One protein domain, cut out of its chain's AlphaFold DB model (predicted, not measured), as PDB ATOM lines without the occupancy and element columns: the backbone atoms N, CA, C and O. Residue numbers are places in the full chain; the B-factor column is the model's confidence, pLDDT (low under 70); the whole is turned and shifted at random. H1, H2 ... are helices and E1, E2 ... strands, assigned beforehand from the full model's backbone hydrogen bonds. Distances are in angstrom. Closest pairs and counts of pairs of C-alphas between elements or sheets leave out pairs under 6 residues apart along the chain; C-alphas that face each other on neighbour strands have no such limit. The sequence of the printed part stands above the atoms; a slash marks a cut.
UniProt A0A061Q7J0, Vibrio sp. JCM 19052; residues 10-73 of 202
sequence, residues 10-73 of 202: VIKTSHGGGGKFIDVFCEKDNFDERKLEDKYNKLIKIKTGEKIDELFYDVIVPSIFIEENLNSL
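AT A GLANCE: This is residues 10 to 73 of the 202 residues of a protein of Vibrio sp. JCM 19052 (UniProt A0A061Q7J0). A small antiparallel sheet of three strands has one longer helix, H1, running along one face over the inner strand E1, with no named element over the other face; beyond one end of the sheet, two single short helices, H2 and H3, meet at a corner. The chain swings from the edge strand E2 to H1 through a loop, and residues 28 to 35, of which 33 to 35 belong to H1, stand free. The printed part has 64 residues with three named helices and three named strands, in the order E1, E2, H1, H2, H3, E3 along the chain, and the sheet runs E2, E1, E3. The class is mixed, helices and strands. The whole is only just compact, close to loose, with a radius of gyration of the C-alphas of 12.8 A, and spans 37 by 26 by 18 A.

IN THESE COORDINATES: E1 is residues 10 to 13, 10.3 A long, and begins at C-alpha 10 (44.659, -19.165, 23.126). E2 is residues 22 to 25, 10.0 A. H1 is residues 33 to 43, 15.2 A, from C-alpha 33 at (33.195, -12.892, 19.558). H2, residues 49 to 52, measures 5.4 A and H3, residues 56 to 59, 5.2 A. E3 is residues 64 to 68, 13.6 A, ending at C-alpha 68 (48.948, -18.371, 18.766).

HOW THE PARTS SIT: E1 and E2 form a hairpin, antiparallel at 166 degrees, with N 23 and O 11 2.9 A apart, within hydrogen-bond range. On the other side of E1, E3 is antiparallel to it at 158 degrees; N 10 and O 67, 2.8 A, and N 65 and O 12, 2.8 A, are within hydrogen-bond range. H1 is on the sheet over E1, along the strands at 17 degrees on the local plane, with a height over the sheet of 9.9 A; that local plane is fitted to 6 C-alphas, only just enough. The closest C-alphas of H1 and E1 are those of Leu 43 and Thr 13, 7.7 A apart. H2 and H3 are not on the sheet, and H1 and H2 are apart. H2 and H3 touch only at the corner by their link, the closest C-alphas being those of Gly 49 and Tyr 57, 5.0 A apart. In H1 every O i to N i+4 pair is within hydrogen-bond range; H2 and H3 are too short for such a pair, and each has its 1 O i to N i+3 pair within range.

THE WHOLE: The two C-alphas farthest apart are those of Lys 28 and Leu 55, 37.7 A. The printed part has no cut, and no link is long. Mean pLDDT of the printed part is 88.9, and no printed residue is under 70.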
ATOM      1  N   VAL A  10      44.961 -19.088  21.700       91.31
ATOM      2  CA  VAL A  10      44.659 -19.165  23.126       91.31
ATOM      3  C   VAL A  10      44.355 -17.760  23.619       91.31
ATOM      4  O   VAL A  10      45.093 -16.821  23.331       91.31
ATOM      5  N   ILE A  11      43.263 -17.603  24.359       93.19
ATOM      6  CA  ILE A  11      42.944 -16.369  25.077       93.19
ATOM      7  C   ILE A  11      43.023 -16.648  26.577       93.19
ATOM      8  O   ILE A  11      42.480 -17.645  27.049       93.19
ATOM      9  N   LYS A  12      43.743 -15.803  27.323       94.25
ATOM     10  CA  LYS A  12      43.974 -15.979  28.766       94.25
ATOM     11  C   LYS A  12      44.093 -14.650  29.506       94.25
ATOM     12  O   LYS A  12      44.472 -13.637  28.922       94.25
ATOM     13  N   THR A  13      43.787 -14.636  30.800       94.88
ATOM     14  CA  THR A  13      44.010 -13.463  31.668       94.88
ATOM     15  C   THR A  13      45.349 -13.533  32.400       94.88
ATOM     16  O   THR A  13      45.770 -14.615  32.787       94.88
ATOM     17  N   SER A  14      45.977 -12.390  32.682       92.44
ATOM     18  CA  SER A  14      47.281 -12.316  33.366       92.44
ATOM     19  C   SER A  14      47.270 -12.689  34.855       92.44
ATOM     20  O   SER A  14      48.331 -12.845  35.445       92.44
ATOM     21  N   HIS A  15      46.095 -12.746  35.486       91.88
ATOM     22  CA  HIS A  15      45.922 -12.882  36.941       91.88
ATOM     23  C   HIS A  15      45.072 -14.098  37.337       91.88
ATOM     24  O   HIS A  15      44.664 -14.238  38.490       91.88
ATOM     25  N   GLY A  16      44.724 -14.940  36.365       85.38
ATOM     26  CA  GLY A  16      43.901 -16.125  36.560       85.38
ATOM     27  C   GLY A  16      44.547 -17.330  35.893       85.38
ATOM     28  O   GLY A  16      44.972 -17.237  34.747       85.38
ATOM     29  N   GLY A  17      44.597 -18.454  36.605       78.88
ATOM     30  CA  GLY A  17      45.134 -19.716  36.100       78.88
ATOM     31  C   GLY A  17      44.033 -20.741  35.841       78.88
ATOM     32  O   GLY A  17      43.102 -20.870  36.637       78.88
ATOM     33  N   GLY A  18      44.159 -21.486  34.740       72.06
ATOM     34  CA  GLY A  18      43.330 -22.649  34.414       72.06
ATOM     35  C   GLY A  18      41.810 -22.417  34.326       72.06
ATOM     36  O   GLY A  18      41.257 -21.348  34.606       72.06
ATOM     37  N   GLY A  19      41.097 -23.466  33.910       81.69
ATOM     38  CA  GLY A  19      39.633 -23.504  33.906       81.69
ATOM     39  C   GLY A  19      38.997 -22.353  33.123       81.69
ATOM     40  O   GLY A  19      39.150 -22.249  31.916       81.69
ATOM     41  N   LYS A  20      38.242 -21.488  33.808       87.12
ATOM     42  CA  LYS A  20      37.448 -20.430  33.157       87.12
ATOM     43  C   LYS A  20      38.263 -19.244  32.627       87.12
ATOM     44  O   LYS A  20      37.683 -18.447  31.897       87.12
ATOM     45  N   PHE A  21      39.522 -19.092  33.043       90.62
ATOM     46  CA  PHE A  21      40.380 -17.939  32.722       90.62
ATOM     47  C   PHE A  21      41.208 -18.113  31.447       90.62
ATOM     48  O   PHE A  21      41.925 -17.191  31.064       90.62
ATOM     49  N   ILE A  22      41.095 -19.279  30.819       92.62
ATOM     50  CA  ILE A  22      41.770 -19.648  29.586       92.62
ATOM     51  C   ILE A  22      40.769 -20.348  28.667       92.62
ATOM     52  O   ILE A  22      39.989 -21.185  29.118       92.62
ATOM     53  N   ASP A  23      40.788 -20.012  27.385       91.38
ATOM     54  CA  ASP A  23      40.131 -20.789  26.338       91.38
ATOM     55  C   ASP A  23      41.134 -21.064  25.221       91.38
ATOM     56  O   ASP A  23      41.915 -20.189  24.845       91.38
ATOM     57  N   VAL A  24      41.088 -22.283  24.691       89.56
ATOM     58  CA  VAL A  24      41.898 -22.728  23.558       89.56
ATOM     59  C   VAL A  24      40.959 -22.950  22.382       89.56
ATOM     60  O   VAL A  24      40.004 -23.715  22.499       89.56
ATOM     61  N   PHE A  25      41.240 -22.288  21.267       88.94
ATOM     62  CA  PHE A  25      40.515 -22.411  20.010       88.94
ATOM     63  C   PHE A  25      41.406 -23.069  18.963       88.94
ATOM     64  O   PHE A  25      42.574 -22.708  18.804       88.94
ATOM     65  N   CYS A  26      40.842 -24.035  18.249       84.69
ATOM     66  CA  CYS A  26      41.451 -24.698  17.104       84.69
ATOM     67  C   CYS A  26      40.809 -24.204  15.801       84.69
ATOM     68  O   CYS A  26      39.695 -23.692  15.808       84.69
ATOM     69  N   GLU A  27      41.460 -24.444  14.658       77.12
ATOM     70  CA  GLU A  27      41.036 -23.901  13.352       77.12
ATOM     71  C   GLU A  27      39.578 -24.177  12.950       77.12
ATOM     72  O   GLU A  27      39.004 -23.452  12.141       77.12
ATOM     73  N   LYS A  28      38.993 -25.260  13.468       72.38
ATOM     74  CA  LYS A  28      37.627 -25.703  13.149       72.38
ATOM     75  C   LYS A  28      36.585 -25.214  14.154       72.38
ATOM     76  O   LYS A  28      35.397 -25.480  13.959       72.38
ATOM     77  N   ASP A  29      37.012 -24.552  15.222       77.69
ATOM     78  CA  ASP A  29      36.117 -24.110  16.276       77.69
ATOM     79  C   ASP A  29      35.381 -22.846  15.841       77.69
ATOM     80  O   ASP A  29      35.967 -21.864  15.393       77.69
ATOM     81  N   ASN A  30      34.062 -22.864  16.011       77.19
ATOM     82  CA  ASN A  30      33.253 -21.662  15.883       77.19
ATOM     83  C   ASN A  30      33.141 -20.999  17.253       77.19
ATOM     84  O   ASN A  30      32.750 -21.646  18.227       77.19
ATOM     85  N   PHE A  31      33.409 -19.699  17.317       81.69
ATOM     86  CA  PHE A  31      33.219 -18.911  18.528       81.69
ATOM     87  C   PHE A  31      32.367 -17.671  18.266       81.69
ATOM     88  O   PHE A  31      32.245 -17.178  17.148       81.69
ATOM     89  N   ASP A  32      31.743 -17.187  19.333       88.19
ATOM     90  CA  ASP A  32      30.930 -15.977  19.335       88.19
ATOM     91  C   ASP A  32      31.757 -14.865  19.981       88.19
ATOM     92  O   ASP A  32      31.950 -14.850  21.199       88.19
ATOM     93  N   GLU A  33      32.286 -13.967  19.147       87.56
ATOM     94  CA  GLU A  33      33.195 -12.892  19.558       87.56
ATOM     95  C   GLU A  33      32.604 -12.042  20.689       87.56
ATOM     96  O   GLU A  33      33.280 -11.785  21.682       87.56
ATOM     97  N   ARG A  34      31.309 -11.702  20.610       90.38
ATOM     98  CA  ARG A  34      30.636 -10.907  21.648       90.38
ATOM     99  C   ARG A  34      30.551 -11.659  22.966       90.38
ATOM    100  O   ARG A  34      30.761 -11.071  24.023       90.38
ATOM    101  N   LYS A  35      30.269 -12.964  22.929       92.19
ATOM    102  CA  LYS A  35      30.257 -13.780  24.154       92.19
ATOM    103  C   LYS A  35      31.644 -13.906  24.772       92.19
ATOM    104  O   LYS A  35      31.736 -13.928  26.000       92.19
ATOM    105  N   LEU A  36      32.699 -14.000  23.961       91.81
ATOM    106  CA  LEU A  36      34.071 -14.013  24.470       91.81
ATOM    107  C   LEU A  36      34.440 -12.672  25.088       91.81
ATOM    108  O   LEU A  36      34.906 -12.644  26.224       91.81
ATOM    109  N   GLU A  37      34.152 -11.572  24.402       93.12
ATOM    110  CA  GLU A  37      34.365 -10.231  24.933       93.12
ATOM    111  C   GLU A  37      33.634 -10.046  26.274       93.12
ATOM    112  O   GLU A  37      34.251  -9.687  27.279       93.12
ATOM    113  N   ASP A  38      32.347 -10.397  26.344       95.19
ATOM    114  CA  ASP A  38      31.554 -10.343  27.577       95.19
ATOM    115  C   ASP A  38      32.124 -11.224  28.694       95.19
ATOM    116  O   ASP A  38      32.094 -10.844  29.871       95.19
ATOM    117  N   LYS A  39      32.616 -12.422  28.354       95.19
ATOM    118  CA  LYS A  39      33.254 -13.343  29.300       95.19
ATOM    119  C   LYS A  39      34.516 -12.705  29.874       95.19
ATOM    120  O   LYS A  39      34.615 -12.558  31.094       95.19
ATOM    121  N   TYR A  40      35.456 -12.290  29.030       95.50
ATOM    122  CA  TYR A  40      36.751 -11.776  29.475       95.50
ATOM    123  C   TYR A  40      36.641 -10.414  30.174       95.50
ATOM    124  O   TYR A  40      37.293 -10.209  31.199       95.50
ATOM    125  N   ASN A  41      35.710  -9.547  29.755       95.19
ATOM    126  CA  ASN A  41      35.384  -8.300  30.457       95.19
ATOM    127  C   ASN A  41      34.839  -8.518  31.878       95.19
ATOM    128  O   ASN A  41      34.942  -7.630  32.731       95.19
ATOM    129  N   LYS A  42      34.240  -9.681  32.159       95.62
ATOM    130  CA  LYS A  42      33.839 -10.076  33.519       95.62
ATOM    131  C   LYS A  42      35.003 -10.700  34.281       95.62
ATOM    132  O   LYS A  42      35.202 -10.365  35.444       95.62
ATOM    133  N   LEU A  43      35.765 -11.587  33.640       95.25
ATOM    134  CA  LEU A  43      36.879 -12.299  34.274       95.25
ATOM    135  C   LEU A  43      37.989 -11.357  34.742       95.25
ATOM    136  O   LEU A  43      38.475 -11.515  35.858       95.25
ATOM    137  N   ILE A  44      38.324 -10.337  33.947       94.38
ATOM    138  CA  ILE A  44      39.375  -9.357  34.268       94.38
ATOM    139  C   ILE A  44      39.078  -8.537  35.538       94.38
ATOM    140  O   ILE A  44      39.976  -7.956  36.134       94.38
ATOM    141  N   LYS A  45      37.814  -8.509  35.983       94.06
ATOM    142  CA  LYS A  45      37.364  -7.809  37.200       94.06
ATOM    143  C   LYS A  45      37.367  -8.698  38.442       94.06
ATOM    144  O   LYS A  45      37.094  -8.215  39.538       94.06
ATOM    145  N   ILE A  46      37.597 -10.001  38.284       92.88
ATOM    146  CA  ILE A  46      37.629 -10.928  39.411       92.88
ATOM    147  C   ILE A  46      38.923 -10.712  40.185       92.88
ATOM    148  O   ILE A  46      39.998 -10.787  39.603       92.88
ATOM    149  N   LYS A  47      38.795 -10.517  41.497       92.81
ATOM    150  CA  LYS A  47      39.891 -10.643  42.453       92.81
ATOM    151  C   LYS A  47      40.179 -12.124  42.675       92.81
ATOM    152  O   LYS A  47      39.398 -12.817  43.331       92.81
ATOM    153  N   THR A  48      41.153 -12.646  41.934       91.31
ATOM    154  CA  THR A  48      41.507 -14.072  41.947       91.31
ATOM    155  C   THR A  48      42.405 -14.366  43.134       91.31
ATOM    156  O   THR A  48      42.185 -15.382  43.786       91.31
ATOM    157  N   GLY A  49      43.339 -13.465  43.451       91.88
ATOM    158  CA  GLY A  49      44.295 -13.638  44.540       91.88
ATOM    159  C   GLY A  49      43.619 -13.904  45.882       91.88
ATOM    160  O   GLY A  49      43.924 -14.898  46.526       91.88
ATOM    161  N   GLU A  50      42.616 -13.103  46.248       91.94
ATOM    162  CA  GLU A  50      41.791 -13.271  47.457       91.94
ATOM    163  C   GLU A  50      41.068 -14.625  47.539       91.94
ATOM    164  O   GLU A  50      40.689 -15.066  48.619       91.94
ATOM    165  N   LYS A  51      40.821 -15.285  46.403       90.75
ATOM    166  CA  LYS A  51      40.077 -16.554  46.356       90.75
ATOM    167  C   LYS A  51      40.965 -17.779  46.486       90.75
ATOM    168  O   LYS A  51      40.437 -18.856  46.752       90.75
ATOM    169  N   ILE A  52      42.255 -17.625  46.205       90.31
ATOM    170  CA  ILE A  52      43.224 -18.722  46.152       90.31
ATOM    171  C   ILE A  52      44.453 -18.445  47.021       90.31
ATOM    172  O   ILE A  52      45.450 -19.132  46.871       90.31
ATOM    173  N   ASP A  53      44.409 -17.440  47.893       91.56
ATOM    174  CA  ASP A  53      45.519 -17.037  48.763       91.56
ATOM    175  C   ASP A  53      46.803 -16.621  48.008       91.56
ATOM    176  O   ASP A  53      47.922 -16.770  48.493       91.56
ATOM    177  N   GLU A  54      46.642 -16.023  46.824       91.38
ATOM    178  CA  GLU A  54      47.726 -15.489  45.982       91.38
ATOM    179  C   GLU A  54      47.527 -13.981  45.736       91.38
ATOM    180  O   GLU A  54      47.326 -13.518  44.610       91.38
ATOM    181  N   LEU A  55      47.531 -13.189  46.817       91.38
ATOM    182  CA  LEU A  55      47.129 -11.767  46.823       91.38
ATOM    183  C   LEU A  55      47.867 -10.884  45.803       91.38
ATOM    184  O   LEU A  55      47.322  -9.876  45.356       91.38
ATOM    185  N   PHE A  56      49.084 -11.253  45.403       88.69
ATOM    186  CA  PHE A  56      49.864 -10.513  44.409       88.69
ATOM    187  C   PHE A  56      49.160 -10.414  43.042       88.69
ATOM    188  O   PHE A  56      49.330  -9.412  42.346       88.69
ATOM    189  N   TYR A  57      48.292 -11.367  42.681       91.25
ATOM    190  CA  TYR A  57      47.480 -11.271  41.461       91.25
ATOM    191  C   TYR A  57      46.408 -10.178  41.507       91.25
ATOM    192  O   TYR A  57      45.928  -9.743  40.461       91.25
ATOM    193  N   ASP A  58      46.049  -9.700  42.697       92.81
ATOM    194  CA  ASP A  58      45.045  -8.653  42.868       92.81
ATOM    195  C   ASP A  58      45.647  -7.243  42.940       92.81
ATOM    196  O   ASP A  58      44.896  -6.260  42.882       92.81
ATOM    197  N   VAL A  59      46.980  -7.156  43.037       91.81
ATOM    198  CA  VAL A  59      47.765  -5.911  43.052       91.81
ATOM    199  C   VAL A  59      48.090  -5.436  41.634       91.81
ATOM    200  O   VAL A  59      48.144  -4.231  41.384       91.81
ATOM    201  N   ILE A  60      48.290  -6.362  40.692       90.31
ATOM    202  CA  ILE A  60      48.571  -6.015  39.297       90.31
ATOM    203  C   ILE A  60      47.335  -5.435  38.602       90.31
ATOM    204  O   ILE A  60      46.197  -5.698  38.990       90.31
ATOM    205  N   VAL A  61      47.553  -4.680  37.524       92.75
ATOM    206  CA  VAL A  61      46.485  -4.336  36.577       92.75
ATOM    207  C   VAL A  61      46.295  -5.537  35.649       92.75
ATOM    208  O   VAL A  61      47.198  -5.819  34.856       92.75
ATOM    209  N   PRO A  62      45.167  -6.267  35.725       93.25
ATOM    210  CA  PRO A  62      45.018  -7.472  34.931       93.25
ATOM    211  C   PRO A  62      44.915  -7.157  33.439       93.25
ATOM    212  O   PRO A  62      44.366  -6.127  33.047       93.25
ATOM    213  N   SER A  63      45.435  -8.055  32.610       94.06
ATOM    214  CA  SER A  63      45.438  -7.950  31.149       94.06
ATOM    215  C   SER A  63      44.869  -9.215  30.511       94.06
ATOM    216  O   SER A  63      44.832 -10.275  31.137       94.06
ATOM    217  N   ILE A  64      44.421  -9.101  29.261       94.38
ATOM    218  CA  ILE A  64      43.997 -10.231  28.428       94.38
ATOM    219  C   ILE A  64      45.055 -10.429  27.348       94.38
ATOM    220  O   ILE A  64      45.412  -9.481  26.647       94.38
ATOM    221  N   PHE A  65      45.530 -11.657  27.214       92.81
ATOM    222  CA  PHE A  65      46.445 -12.076  26.164       92.81
ATOM    223  C   PHE A  65      45.692 -12.917  25.144       92.81
ATOM    224  O   PHE A  65      44.866 -13.747  25.520       92.81
ATOM    225  N   ILE A  66      46.002 -12.697  23.870       92.00
ATOM    226  CA  ILE A  66      45.614 -13.564  22.760       92.00
ATOM    227  C   ILE A  66      46.917 -13.975  22.089       92.00
ATOM    228  O   ILE A  66      47.660 -13.117  21.611       92.00
ATOM    229  N   GLU A  67      47.210 -15.266  22.109       89.19
ATOM    230  CA  GLU A  67      48.441 -15.854  21.585       89.19
ATOM    231  C   GLU A  67      48.125 -16.957  20.575       89.19
ATOM    232  O   GLU A  67      47.027 -17.517  20.562       89.19
ATOM    233  N   GLU A  68      49.079 -17.258  19.702       88.12
ATOM    234  CA  GLU A  68      48.948 -18.371  18.766       88.12
ATOM    235  C   GLU A  68      48.896 -19.701  19.527       88.12
ATOM    236  O   GLU A  68      49.579 -19.901  20.532       88.12
ATOM    237  N   ASN A  69      48.077 -20.634  19.048       87.88
ATOM    238  CA  ASN A  69      48.018 -21.966  19.635       87.88
ATOM    239  C   ASN A  69      49.280 -22.750  19.254       87.88
ATOM    240  O   ASN A  69      49.506 -23.061  18.083       87.88
ATOM    241  N   LEU A  70      50.085 -23.120  20.244       84.19
ATOM    242  CA  LEU A  70      51.362 -23.794  20.008       84.19
ATOM    243  C   LEU A  70      51.210 -25.153  19.304       84.19
ATOM    244  O   LEU A  70      52.108 -25.553  18.569       84.19
ATOM    245  N   ASN A  71      50.063 -25.832  19.440       78.31
ATOM    246  CA  ASN A  71      49.809 -27.093  18.728       78.31
ATOM    247  C   ASN A  71      49.768 -26.922  17.201       78.31
ATOM    248  O   ASN A  71      49.906 -27.901  16.477       78.31
ATOM    249  N   SER A  72      49.547 -25.699  16.705       71.19
ATOM    250  CA  SER A  72      49.649 -25.393  15.271       71.19
ATOM    251  C   SER A  72      51.050 -24.969  14.824       71.19
ATOM    252  O   SER A  72      51.274 -24.836  13.625       71.19
ATOM    253  N   LEU A  73      51.982 -24.752  15.756       71.81
ATOM    254  CA  LEU A  73      53.314 -24.215  15.461       71.81
ATOM    255  C   LEU A  73      54.426 -25.263  15.526       71.81
ATOM    256  O   LEU A  73      55.482 -25.057  14.937       71.81
TER     257      LEU A  73